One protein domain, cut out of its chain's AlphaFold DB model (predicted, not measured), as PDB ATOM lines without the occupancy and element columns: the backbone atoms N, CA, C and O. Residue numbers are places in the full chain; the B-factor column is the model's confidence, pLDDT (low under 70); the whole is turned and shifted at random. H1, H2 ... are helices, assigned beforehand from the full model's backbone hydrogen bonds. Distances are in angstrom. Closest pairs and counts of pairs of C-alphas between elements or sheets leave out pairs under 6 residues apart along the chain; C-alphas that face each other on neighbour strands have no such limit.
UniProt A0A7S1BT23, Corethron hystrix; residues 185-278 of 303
ATOM      1  N   ALA A 185      94.325  79.509 -10.158       73.38
ATOM      2  CA  ALA A 185      95.657  79.872 -10.646       73.38
ATOM      3  C   ALA A 185      95.906  81.393 -10.699       73.38
ATOM      4  O   ALA A 185      96.985  81.865 -10.344       73.38
ATOM      5  N   THR A 186      94.909  82.187 -11.107       74.94
ATOM      6  CA  THR A 186      95.009  83.658 -11.072       74.94
ATOM      7  C   THR A 186      95.007  84.210  -9.648       74.94
ATOM      8  O   THR A 186      95.666  85.216  -9.389       74.94
ATOM      9  N   LEU A 187      94.318  83.545  -8.715       69.00
ATOM     10  CA  LEU A 187      94.317  83.929  -7.305       69.00
ATOM     11  C   LEU A 187      95.673  83.628  -6.647       69.00
ATOM     12  O   LEU A 187      96.206  84.477  -5.935       69.00
ATOM     13  N   GLU A 188      96.265  82.465  -6.934       79.00
ATOM     14  CA  GLU A 188      97.612  82.092  -6.475       79.00
ATOM     15  C   GLU A 188      98.670  83.051  -7.019       79.00
ATOM     16  O   GLU A 188      99.511  83.533  -6.265       79.00
ATOM     17  N   ALA A 189      98.593  83.393  -8.310       76.62
ATOM     18  CA  ALA A 189      99.522  84.328  -8.939       76.62
ATOM     19  C   ALA A 189      99.434  85.747  -8.349       76.62
ATOM     20  O   ALA A 189     100.450  86.430  -8.239       76.62
ATOM     21  N   ALA A 190      98.234  86.196  -7.962       73.38
ATOM     22  CA  ALA A 190      98.027  87.524  -7.387       73.38
ATOM     23  C   ALA A 190      98.357  87.598  -5.886       73.38
ATOM     24  O   ALA A 190      98.810  88.637  -5.409       73.38
ATOM     25  N   THR A 191      98.109  86.523  -5.134       73.56
ATOM     26  CA  THR A 191      98.263  86.506  -3.668       73.56
ATOM     27  C   THR A 191      99.588  85.904  -3.202       73.56
ATOM     28  O   THR A 191     100.015  86.188  -2.085       73.56
ATOM     29  N   GLY A 192     100.244  85.082  -4.028       77.81
ATOM     30  CA  GLY A 192     101.438  84.321  -3.654       77.81
ATOM     31  C   GLY A 192     101.169  83.207  -2.633       77.81
ATOM     32  O   GLY A 192     102.119  82.648  -2.087       77.81
ATOM     33  N   ILE A 193      99.898  82.900  -2.348       74.88
ATOM     34  CA  ILE A 193      99.487  81.878  -1.382       74.88
ATOM     35  C   ILE A 193      98.943  80.673  -2.161       74.88
ATOM     36  O   ILE A 193      98.008  80.854  -2.941       74.88
ATOM     37  N   PRO A 194      99.479  79.454  -1.957       75.38
ATOM     38  CA  PRO A 194      98.945  78.257  -2.601       75.38
ATOM     39  C   PRO A 194      97.506  77.989  -2.135       75.38
ATOM     40  O   PRO A 194      97.201  78.065  -0.941       75.38
ATOM     41  N   MET A 195      96.613  77.637  -3.059       65.62
ATOM     42  CA  MET A 195      95.181  77.430  -2.798       65.62
ATOM     43  C   MET A 195      94.892  76.262  -1.861       65.62
ATOM     44  O   MET A 195      93.846  76.239  -1.208       65.62
ATOM     45  N   GLU A 196      95.826  75.326  -1.727       68.19
ATOM     46  CA  GLU A 196      95.782  74.257  -0.724       68.19
ATOM     47  C   GLU A 196      95.747  74.798   0.716       68.19
ATOM     48  O   GLU A 196      95.224  74.135   1.610       68.19
ATOM     49  N   ALA A 197      96.256  76.014   0.956       64.31
ATOM     50  CA  ALA A 197      96.189  76.676   2.260       64.31
ATOM     51  C   ALA A 197      94.850  77.397   2.508       64.31
ATOM     52  O   ALA A 197      94.510  77.692   3.656       64.31
ATOM     53  N   LEU A 198      94.099  77.693   1.441       56.41
ATOM     54  CA  LEU A 198      92.830  78.429   1.479       56.41
ATOM     55  C   LEU A 198      91.606  77.513   1.370       56.41
ATOM     56  O   LEU A 198      90.499  77.909   1.744       56.41
ATOM     57  N   THR A 199      91.797  76.283   0.892       59.31
ATOM     58  CA  THR A 199      90.748  75.269   0.828       59.31
ATOM     59  C   THR A 199      90.827  74.363   2.056       59.31
ATOM     60  O   THR A 199      91.879  73.791   2.348       59.31
ATOM     61  N   PRO A 200      89.737  74.221   2.830       55.53
ATOM     62  CA  PRO A 200      89.718  73.261   3.918       55.53
ATOM     63  C   PRO A 200      89.849  71.859   3.316       55.53
ATOM     64  O   PRO A 200      88.931  71.369   2.662       55.53
ATOM     65  N   GLN A 201      91.005  71.220   3.513       61.81
ATOM     66  CA  GLN A 201      91.202  69.840   3.084       61.81
ATOM     67  C   GLN A 201      90.132  68.956   3.728       61.81
ATOM     68  O   GLN A 201      89.911  69.020   4.944       61.81
ATOM     69  N   SER A 202      89.462  68.142   2.910       58.94
ATOM     70  CA  SER A 202      88.454  67.187   3.358       58.94
ATOM     71  C   SER A 202      89.130  66.124   4.218       58.94
ATOM     72  O   SER A 202      89.607  65.102   3.727       58.94
ATOM     73  N   ASN A 203      89.233  66.384   5.515       66.19
ATOM     74  CA  ASN A 203      89.744  65.399   6.444       66.19
ATOM     75  C   ASN A 203      88.649  64.345   6.644       66.19
ATOM     76  O   ASN A 203      87.512  64.691   6.969       66.19
ATOM     77  N   ASN A 204      88.983  63.060   6.512       77.06
ATOM     78  CA  ASN A 204      88.057  61.933   6.721       77.06
ATOM     79  C   ASN A 204      87.597  61.794   8.191       77.06
ATOM     80  O   ASN A 204      87.081  60.754   8.597       77.06
ATOM     81  N   ALA A 205      87.795  62.830   9.008       75.06
ATOM     82  CA  ALA A 205      87.466  62.893  10.421       75.06
ATOM     83  C   ALA A 205      85.987  62.588  10.683       75.06
ATOM     84  O   ALA A 205      85.683  61.839  11.603       75.06
ATOM     85  N   PHE A 206      85.071  63.090   9.847       76.19
ATOM     86  CA  PHE A 206      83.642  62.797   9.993       76.19
ATOM     87  C   PHE A 206      83.312  61.327   9.717       76.19
ATOM     88  O   PHE A 206      82.499  60.736  10.424       76.19
ATOM     89  N   THR A 207      83.978  60.710   8.741       81.00
ATOM     90  CA  THR A 207      83.803  59.286   8.431       81.00
ATOM     91  C   THR A 207      84.323  58.419   9.572       81.00
ATOM     92  O   THR A 207      83.622  57.517  10.024       81.00
ATOM     93  N   TRP A 208      85.512  58.729  10.096       81.81
ATOM     94  CA  TRP A 208      86.076  58.033  11.253       81.81
ATOM     95  C   TRP A 208      85.246  58.232  12.522       81.81
ATOM     96  O   TRP A 208      85.054  57.275  13.267       81.81
ATOM     97  N   ALA A 209      84.699  59.430  12.741       81.12
ATOM     98  CA  ALA A 209      83.783  59.695  13.844       81.12
ATOM     99  C   ALA A 209      82.500  58.859  13.723       81.12
ATOM    100  O   ALA A 209      82.077  58.257  14.705       81.12
ATOM    101  N   GLY A 210      81.925  58.752  12.520       82.94
ATOM    102  CA  GLY A 210      80.764  57.896  12.266       82.94
ATOM    103  C   GLY A 210      81.054  56.415  12.523       82.94
ATOM    104  O   GLY A 210      80.266  55.741  13.183       82.94
ATOM    105  N   VAL A 211      82.211  55.918  12.074       86.88
ATOM    106  CA  VAL A 211      82.647  54.536  12.340       86.88
ATOM    107  C   VAL A 211      82.847  54.300  13.838       86.88
ATOM    108  O   VAL A 211      82.355  53.307  14.368       86.88
ATOM    109  N   ALA A 212      83.520  55.213  14.540       86.44
ATOM    110  CA  ALA A 212      83.730  55.110  15.982       86.44
ATOM    111  C   ALA A 212      82.400  55.104  16.753       86.44
ATOM    112  O   ALA A 212      82.230  54.310  17.678       86.44
ATOM    113  N   PHE A 213      81.445  55.941  16.342       87.50
ATOM    114  CA  PHE A 213      80.119  55.999  16.949       87.50
ATOM    115  C   PHE A 213      79.333  54.700  16.725       87.50
ATOM    116  O   PHE A 213      78.808  54.137  17.682       87.50
ATOM    117  N   ALA A 214      79.348  54.153  15.505       86.81
ATOM    118  CA  ALA A 214      78.704  52.876  15.195       86.81
ATOM    119  C   ALA A 214      79.311  51.699  15.984       86.81
ATOM    120  O   ALA A 214      78.593  50.814  16.451       86.81
ATOM    121  N   VAL A 215      80.637  51.690  16.176       90.19
ATOM    122  CA  VAL A 215      81.313  50.684  17.014       90.19
ATOM    123  C   VAL A 215      80.910  50.838  18.481       90.19
ATOM    124  O   VAL A 215      80.607  49.839  19.131       90.19
ATOM    125  N   ALA A 216      80.851  52.067  18.999       87.62
ATOM    126  CA  ALA A 216      80.425  52.333  20.370       87.62
ATOM    127  C   ALA A 216      78.973  51.888  20.618       87.62
ATOM    128  O   ALA A 216      78.695  51.228  21.621       87.62
ATOM    129  N   GLU A 217      78.068  52.173  19.681       88.50
ATOM    130  CA  GLU A 217      76.685  51.686  19.694       88.50
ATOM    131  C   GLU A 217      76.617  50.151  19.686       88.50
ATOM    132  O   GLU A 217      75.873  49.554  20.468       88.50
ATOM    133  N   GLY A 218      77.443  49.497  18.863       87.12
ATOM    134  CA  GLY A 218      77.569  48.039  18.826       87.12
ATOM    135  C   GLY A 218      78.041  47.446  20.157       87.12
ATOM    136  O   GLY A 218      77.425  46.515  20.677       87.12
ATOM    137  N   CYS A 219      79.091  48.012  20.755       89.25
ATOM    138  CA  CYS A 219      79.586  47.595  22.069       89.25
ATOM    139  C   CYS A 219      78.534  47.793  23.168       89.25
ATOM    140  O   CYS A 219      78.367  46.924  24.024       89.25
ATOM    141  N   LEU A 220      77.794  48.904  23.131       88.25
ATOM    142  CA  LEU A 220      76.748  49.200  24.105       88.25
ATOM    143  C   LEU A 220      75.558  48.241  23.970       88.25
ATOM    144  O   LEU A 220      75.024  47.777  24.979       88.25
ATOM    145  N   SER A 221      75.182  47.894  22.737       91.12
ATOM    146  CA  SER A 221      74.169  46.875  22.441       91.12
ATOM    147  C   SER A 221      74.567  45.509  23.009       91.12
ATOM    148  O   SER A 221      73.756  44.869  23.677       91.12
ATOM    149  N   LEU A 222      75.830  45.100  22.840       88.38
ATOM    150  CA  LEU A 222      76.346  43.843  23.394       88.38
ATOM    151  C   LEU A 222      76.387  43.845  24.930       88.38
ATOM    152  O   LEU A 222      76.039  42.840  25.545       88.38
ATOM    153  N   ALA A 223      76.780  44.959  25.553       90.62
ATOM    154  CA  ALA A 223      76.884  45.065  27.010       90.62
ATOM    155  C   ALA A 223      75.516  45.107  27.716       90.62
ATOM    156  O   ALA A 223      75.371  44.584  28.818       90.62
ATOM    157  N   THR A 224      74.515  45.733  27.093       87.12
ATOM    158  CA  THR A 224      73.175  45.917  27.683       87.12
ATOM    159  C   THR A 224      72.158  44.870  27.229       87.12
ATOM    160  O   THR A 224      71.086  44.761  27.823       87.12
ATOM    161  N   GLY A 225      72.464  44.108  26.173       89.06
ATOM    162  CA  GLY A 225      71.538  43.155  25.556       89.06
ATOM    163  C   GLY A 225      70.390  43.817  24.784       89.06
ATOM    164  O   GLY A 225      69.429  43.145  24.405       89.06
ATOM    165  N   ILE A 226      70.452  45.132  24.557       87.81
ATOM    166  CA  ILE A 226      69.435  45.885  23.818       87.81
ATOM    167  C   ILE A 226      69.652  45.677  22.318       87.81
ATOM    168  O   ILE A 226      70.777  45.738  21.829       87.81
ATOM    169  N   ASN A 227      68.568  45.474  21.564       89.75
ATOM    170  CA  ASN A 227      68.630  45.335  20.108       89.75
ATOM    171  C   ASN A 227      69.265  46.569  19.444       89.75
ATOM    172  O   ASN A 227      68.767  47.685  19.608       89.75
ATOM    173  N   LEU A 228      70.287  46.345  18.613       86.69
ATOM    174  CA  LEU A 228      71.015  47.392  17.887       86.69
ATOM    175  C   LEU A 228      70.085  48.320  17.088       86.69
ATOM    176  O   LEU A 228      70.249  49.533  17.120       86.69
ATOM    177  N   ASN A 229      69.050  47.768  16.445       88.69
ATOM    178  CA  ASN A 229      68.077  48.546  15.666       88.69
ATOM    179  C   ASN A 229      67.345  49.606  16.503       88.69
ATOM    180  O   ASN A 229      67.030  50.681  15.997       88.69
ATOM    181  N   VAL A 230      67.063  49.308  17.775       86.88
ATOM    182  CA  VAL A 230      66.398  50.254  18.683       86.88
ATOM    183  C   VAL A 230      67.371  51.353  19.094       86.88
ATOM    184  O   VAL A 230      66.986  52.516  19.142       86.88
ATOM    185  N   LEU A 231      68.630  50.990  19.340       86.38
ATOM    186  CA  LEU A 231      69.675  51.929  19.731       86.38
ATOM    187  C   LEU A 231      69.973  52.935  18.606       86.38
ATOM    188  O   LEU A 231      69.902  54.136  18.837       86.38
ATOM    189  N   VAL A 232      70.180  52.446  17.379       87.38
ATOM    190  CA  VAL A 232      70.409  53.282  16.185       87.38
ATOM    191  C   VAL A 232      69.185  54.153  15.872       87.38
ATOM    192  O   VAL A 232      69.304  55.314  15.486       87.38
ATOM    193  N   GLY A 233      67.974  53.614  16.056       88.31
ATOM    194  CA  GLY A 233      66.742  54.390  15.898       88.31
ATOM    195  C   GLY A 233      66.629  55.529  16.915       88.31
ATOM    196  O   GLY A 233      66.219  56.633  16.560       88.31
ATOM    197  N   LEU A 234      67.024  55.279  18.167       87.44
ATOM    198  CA  LEU A 234      67.036  56.282  19.230       87.44
ATOM    199  C   LEU A 234      68.053  57.391  18.939       87.44
ATOM    200  O   LEU A 234      67.717  58.563  19.093       87.44
ATOM    201  N   THR A 235      69.268  57.051  18.502       85.81
ATOM    202  CA  THR A 235      70.311  58.046  18.222       85.81
ATOM    203  C   THR A 235      69.965  58.919  17.021       85.81
ATOM    204  O   THR A 235      70.101  60.139  17.108       85.81
ATOM    205  N   LEU A 236      69.394  58.352  15.954       86.19
ATOM    206  CA  LEU A 236      68.843  59.132  14.838       86.19
ATOM    207  C   LEU A 236      67.719  60.076  15.277       86.19
ATOM    208  O   LEU A 236      67.675  61.228  14.844       86.19
ATOM    209  N   LEU A 237      66.820  59.610  16.147       86.25
ATOM    210  CA  LEU A 237      65.731  60.432  16.668       86.25
ATOM    211  C   LEU A 237      66.269  61.580  17.529       86.25
ATOM    212  O   LEU A 237      65.782  62.700  17.418       86.25
ATOM    213  N   LEU A 238      67.306  61.334  18.327       83.56
ATOM    214  CA  LEU A 238      67.948  62.350  19.159       83.56
ATOM    215  C   LEU A 238      68.640  63.428  18.312       83.56
ATOM    216  O   LEU A 238      68.490  64.614  18.593       83.56
ATOM    217  N   VAL A 239      69.311  63.027  17.226       84.44
ATOM    218  CA  VAL A 239      69.893  63.958  16.242       84.44
ATOM    219  C   VAL A 239      68.803  64.778  15.545       84.44
ATOM    220  O   VAL A 239      68.945  65.990  15.394       84.44
ATOM    221  N   ALA A 240      67.690  64.149  15.156       83.38
ATOM    222  CA  ALA A 240      66.565  64.855  14.548       83.38
ATOM    223  C   ALA A 240      65.914  65.853  15.522       83.38
ATOM    224  O   ALA A 240      65.542  66.954  15.120       83.38
ATOM    225  N   PHE A 241      65.809  65.497  16.804       85.12
ATOM    226  CA  PHE A 241      65.313  66.398  17.843       85.12
ATOM    227  C   PHE A 241      66.257  67.575  18.091       85.12
ATOM    228  O   PHE A 241      65.776  68.694  18.249       85.12
ATOM    229  N   ASP A 242      67.574  67.361  18.073       83.88
ATOM    230  CA  ASP A 242      68.553  68.450  18.179       83.88
ATOM    231  C   ASP A 242      68.456  69.418  16.986       83.88
ATOM    232  O   ASP A 242      68.430  70.640  17.154       83.88
ATOM    233  N   GLN A 243      68.292  68.886  15.771       82.00
ATOM    234  CA  GLN A 243      68.053  69.707  14.581       82.00
ATOM    235  C   GLN A 243      66.725  70.470  14.646       82.00
ATOM    236  O   GLN A 243      66.676  71.630  14.251       82.00
ATOM    237  N   LEU A 244      65.657  69.854  15.156       81.62
ATOM    238  CA  LEU A 244      64.330  70.470  15.176       81.62
ATOM    239  C   LEU A 244      64.157  71.496  16.306       81.62
ATOM    240  O   LEU A 244      63.536  72.533  16.092       81.62
ATOM    241  N   LEU A 245      64.669  71.210  17.507       77.50
ATOM    242  CA  LEU A 245      64.470  72.059  18.688       77.50
ATOM    243  C   LEU A 245      65.537  73.140  18.835       77.50
ATOM    244  O   LEU A 245      65.232  74.240  19.291       77.50
ATOM    245  N   LEU A 246      66.782  72.821  18.486       76.81
ATOM    246  CA  LEU A 246      67.938  73.680  18.745       76.81
ATOM    247  C   LEU A 246      68.645  74.096  17.459       76.81
ATOM    248  O   LEU A 246      69.721  74.688  17.518       76.81
ATOM    249  N   ASN A 247      68.045  73.800  16.300       80.56
ATOM    250  CA  ASN A 247      68.600  74.109  14.985       80.56
ATOM    251  C   ASN A 247      70.004  73.498  14.773       80.56
ATOM    252  O   ASN A 247      70.815  74.039  14.027       80.56
ATOM    253  N   GLY A 248      70.311  72.390  15.469       68.06
ATOM    254  CA  GLY A 248      71.633  71.747  15.475       68.06
ATOM    255  C   GLY A 248      72.662  72.397  16.411       68.06
ATOM    256  O   GLY A 248      73.856  72.106  16.316       68.06
ATOM    257  N   GLY A 249      72.223  73.274  17.317       70.94
ATOM    258  CA  GLY A 249      73.095  74.042  18.199       70.94
ATOM    259  C   GLY A 249      73.875  73.211  19.225       70.94
ATOM    260  O   GLY A 249      75.014  73.578  19.533       70.94
ATOM    261  N   LEU A 250      73.341  72.090  19.743       74.50
ATOM    262  CA  LEU A 250      74.118  71.233  20.657       74.50
ATOM    263  C   LEU A 250      75.241  70.530  19.914       74.50
ATOM    264  O   LEU A 250      76.377  70.553  20.388       74.50
ATOM    265  N   PHE A 251      74.946  69.937  18.755       72.31
ATOM    266  CA  PHE A 251      75.968  69.276  17.956       72.31
ATOM    267  C   PHE A 251      77.067  70.256  17.535       72.31
ATOM    268  O   PHE A 251      78.249  69.951  17.679       72.31
ATOM    269  N   GLU A 252      76.699  71.467  17.111       71.69
ATOM    270  CA  GLU A 252      77.662  72.509  16.752       71.69
ATOM    271  C   GLU A 252      78.523  72.941  17.951       71.69
ATOM    272  O   GLU A 252      79.742  73.084  17.830       71.69
ATOM    273  N   THR A 253      77.916  73.100  19.129       76.81
ATOM    274  CA  THR A 253      78.630  73.464  20.363       76.81
ATOM    275  C   THR A 253      79.568  72.346  20.821       76.81
ATOM    276  O   THR A 253      80.717  72.613  21.188       76.81
ATOM    277  N   ALA A 254      79.129  71.089  20.746       73.44
ATOM    278  CA  ALA A 254      79.948  69.923  21.054       73.44
ATOM    279  C   ALA A 254      81.138  69.812  20.090       73.44
ATOM    280  O   ALA A 254      82.275  69.643  20.535       73.44
ATOM    281  N   LEU A 255      80.914  70.002  18.784       70.94
ATOM    282  CA  LEU A 255      81.983  69.979  17.783       70.94
ATOM    283  C   LEU A 255      82.988  71.114  17.995       70.94
ATOM    284  O   LEU A 255      84.194  70.890  17.925       70.94
ATOM    285  N   LYS A 256      82.501  72.324  18.301       68.00
ATOM    286  CA  LYS A 256      83.341  73.492  18.611       68.00
ATOM    287  C   LYS A 256      84.181  73.290  19.872       68.00
ATOM    288  O   LYS A 256      85.293  73.809  19.938       68.00
ATOM    289  N   THR A 257      83.660  72.551  20.848       74.75
ATOM    290  CA  THR A 257      84.364  72.246  22.102       74.75
ATOM    291  C   THR A 257      85.415  71.152  21.903       74.75
ATOM    292  O   THR A 257      86.518  71.266  22.428       74.75
ATOM    293  N   LEU A 258      85.106  70.119  21.113       71.81
ATOM    294  CA  LEU A 258      86.009  68.992  20.856       71.81
ATOM    295  C   LEU A 258      87.103  69.309  19.824       71.81
ATOM    296  O   LEU A 258      88.212  68.794  19.936       71.81
ATOM    297  N   PHE A 259      86.818  70.168  18.840       70.75
ATOM    298  CA  PHE A 259      87.743  70.496  17.750       70.75
ATOM    299  C   PHE A 259      87.910  72.016  17.582       70.75
ATOM    300  O   PHE A 259      87.420  72.599  16.607       70.75
ATOM    301  N   PRO A 260      88.650  72.687  18.486       66.56
ATOM    302  CA  PRO A 260      88.858  74.136  18.418       66.56
ATOM    303  C   PRO A 260      89.586  74.578  17.137       66.56
ATOM    304  O   PRO A 260      89.380  75.695  16.660       66.56
ATOM    305  N   GLU A 261      90.380  73.699  16.518       64.25
ATOM    306  CA  GLU A 261      91.045  73.978  15.238       64.25
ATOM    307  C   GLU A 261      90.063  74.188  14.076       64.25
ATOM    308  O   GLU A 261      90.349  74.956  13.154       64.25
ATOM    309  N   TYR A 262      88.886  73.558  14.123       60.88
ATOM    310  CA  TYR A 262      87.862  73.712  13.088       60.88
ATOM    311  C   TYR A 262      87.280  75.132  13.097       60.88
ATOM    312  O   TYR A 262      87.043  75.722  12.043       60.88
ATOM    313  N   ARG A 263      87.165  75.738  14.287       61.31
ATOM    314  CA  ARG A 263      86.738  77.133  14.463       61.31
ATOM    315  C   ARG A 263      87.731  78.110  13.835       61.31
ATOM    316  O   ARG A 263      87.312  79.049  13.167       61.31
ATOM    317  N   ALA A 264      89.032  77.876  14.007       65.25
ATOM    318  CA  ALA A 264      90.065  78.721  13.408       65.25
ATOM    319  C   ALA A 264      90.081  78.613  11.873       65.25
ATOM    320  O   ALA A 264      90.318  79.608  11.192       65.25
ATOM    321  N   LYS A 265      89.799  77.425  11.323       62.91
ATOM    322  CA  LYS A 265      89.722  77.204   9.870       62.91
ATOM    323  C   LYS A 265      88.490  77.853   9.242       62.91
ATOM    324  O   LYS A 265      88.640  78.551   8.247       62.91
ATOM    325  N   VAL A 266      87.310  77.694   9.845       63.44
ATOM    326  CA  VAL A 266      86.071  78.346   9.380       63.44
ATOM    327  C   VAL A 266      86.208  79.865   9.462       63.44
ATOM    328  O   VAL A 266      85.944  80.550   8.483       63.44
ATOM    329  N   LEU A 267      86.741  80.388  10.571       67.50
ATOM    330  CA  LEU A 267      86.957  81.826  10.730       67.50
ATOM    331  C   LEU A 267      87.941  82.383   9.690       67.50
ATOM    332  O   LEU A 267      87.723  83.467   9.163       67.50
ATOM    333  N   ARG A 268      89.014  81.650   9.358       65.38
ATOM    334  CA  ARG A 268      89.946  82.043   8.285       65.38
ATOM    335  C   ARG A 268      89.304  81.968   6.899       65.38
ATOM    336  O   ARG A 268      89.595  82.821   6.070       65.38
ATOM    337  N   HIS A 269      88.434  80.991   6.656       63.53
ATOM    338  CA  HIS A 269      87.700  80.850   5.398       63.53
ATOM    339  C   HIS A 269      86.661  81.973   5.213       63.53
ATOM    340  O   HIS A 269      86.625  82.614   4.163       63.53
ATOM    341  N   GLU A 270      85.896  82.303   6.256       62.88
ATOM    342  CA  GLU A 270      84.963  83.440   6.266       62.88
ATOM    343  C   GLU A 270      85.699  84.786   6.170       62.88
ATOM    344  O   GLU A 270      85.298  85.664   5.405       62.88
ATOM    345  N   ALA A 271      86.827  84.937   6.872       64.81
ATOM    346  CA  ALA A 271      87.683  86.116   6.753       64.81
ATOM    347  C   ALA A 271      88.301  86.245   5.351       64.81
ATOM    348  O   ALA A 271      88.454  87.360   4.857       64.81
ATOM    349  N   GLY A 272      88.612  85.126   4.686       57.44
ATOM    350  CA  GLY A 272      89.072  85.087   3.298       57.44
ATOM    351  C   GLY A 272      88.007  85.584   2.319       57.44
ATOM    352  O   GLY A 272      88.298  86.437   1.481       57.44
ATOM    353  N   HIS A 273      86.755  85.148   2.484       61.12
ATOM    354  CA  HIS A 273      85.619  85.704   1.741       61.12
ATOM    355  C   HIS A 273      85.455  87.211   1.977       61.12
ATOM    356  O   HIS A 273      85.205  87.960   1.032       61.12
ATOM    357  N   PHE A 274      85.664  87.677   3.210       57.16
ATOM    358  CA  PHE A 274      85.595  89.100   3.546       57.16
ATOM    359  C   PHE A 274      86.747  89.922   2.942       57.16
ATOM    360  O   PHE A 274      86.552  91.071   2.542       57.16
ATOM    361  N   LEU A 275      87.945  89.339   2.853       56.00
ATOM    362  CA  LEU A 275      89.132  89.962   2.260       56.00
ATOM    363  C   LEU A 275      89.049  90.042   0.732       56.00
ATOM    364  O   LEU A 275      89.428  91.063   0.170       56.00
ATOM    365  N   ILE A 276      88.518  89.012   0.068       56.50
ATOM    366  CA  ILE A 276      88.315  88.999  -1.393       56.50
ATOM    367  C   ILE A 276      87.106  89.868  -1.790       56.50
ATOM    368  O   ILE A 276      87.116  90.497  -2.844       56.50
ATOM    369  N   GLY A 277      86.085  89.962  -0.930       47.81
ATOM    370  CA  GLY A 277      84.911  90.818  -1.134       47.81
ATOM    371  C   GLY A 277      85.163  92.315  -0.926       47.81
ATOM    372  O   GLY A 277      84.346  93.136  -1.344       47.81
ATOM    373  N   LYS A 278      86.291  92.701  -0.318       39.53
ATOM    374  CA  LYS A 278      86.758  94.087  -0.348       39.53
ATOM    375  C   LYS A 278      87.592  94.261  -1.615       39.53
ATOM    376  O   LYS A 278      88.739  93.811  -1.622       39.53
TER     377      LYS A 278
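AT A GLANCE: This is residues 185 to 278 of the 303 residues of a protein of Corethron hystrix (UniProt A0A7S1BT23). The model is a long, open frame of helices: H2, the long link before it and H1 make one long side, H3 folds back from the far end of H2 as the second arm of a V, and H4 and H5 lead back toward the end where H1 lies. Contacts are few, found at the corners between successive helices, and there is no common core. The printed part has 94 residues with five named helices, H1 to H5 in chain order, and no named strand; its class is all helix. It is extended, with a radius of gyration of the C-alphas of 19.2 A, and a rod in outline, spanning 61 by 26 by 20 A.

IN THESE COORDINATES: The longest helix, H2, holds residues 205 to 224 and measures 28.1 A, from C-alpha 205 at (87.466, 62.893, 10.421). H3 is residues 228 to 246, 26.5 A. H4 is residues 249 to 258, 14.1 A. H5 is residues 260 to 277, 26.0 A, ending with C-alpha 277 at (84.911, 90.818, -1.134). H1 is residues 185 to 191, 10.0 A, beginning with C-alpha 185 at (95.657, 79.872, -10.646).

HOW THE PARTS SIT: H2 touches H3 with residues 217 to 221 alone; the closest C-alphas, of Ser 221 and Leu 228, are 5.6 A apart. The two run opposite ways at a steep tilt of 52 degrees. H3 and H4 touch only at the corner, closest at the C-alphas of Asp 242 and Leu 250, 6.7 A, and are about perpendicular at 75 degrees. H4 and H5 are close but not clearly touching, closest at the C-alphas of Lys 256 and Arg 263, 6.5 A; at 71 degrees they are only just about perpendicular. H1 is apart from H2 and from H5. In H1, H2, H3, H4 and H5 every O i to N i+4 pair is within hydrogen-bond range.

THE WHOLE: The C-alphas farthest apart, of Ala 190 and Gly 225, are 61.3 A apart. The printed part has no cut. The link from H1 to H2 is long, 13 residues; the others are tight. Residues 201 to 213, of which 205 to 213 belong to H2, stand free. Mean pLDDT of the printed part is 75.1; it is under 70 at 31 residues, among them 195 to 203 and 260 to 278.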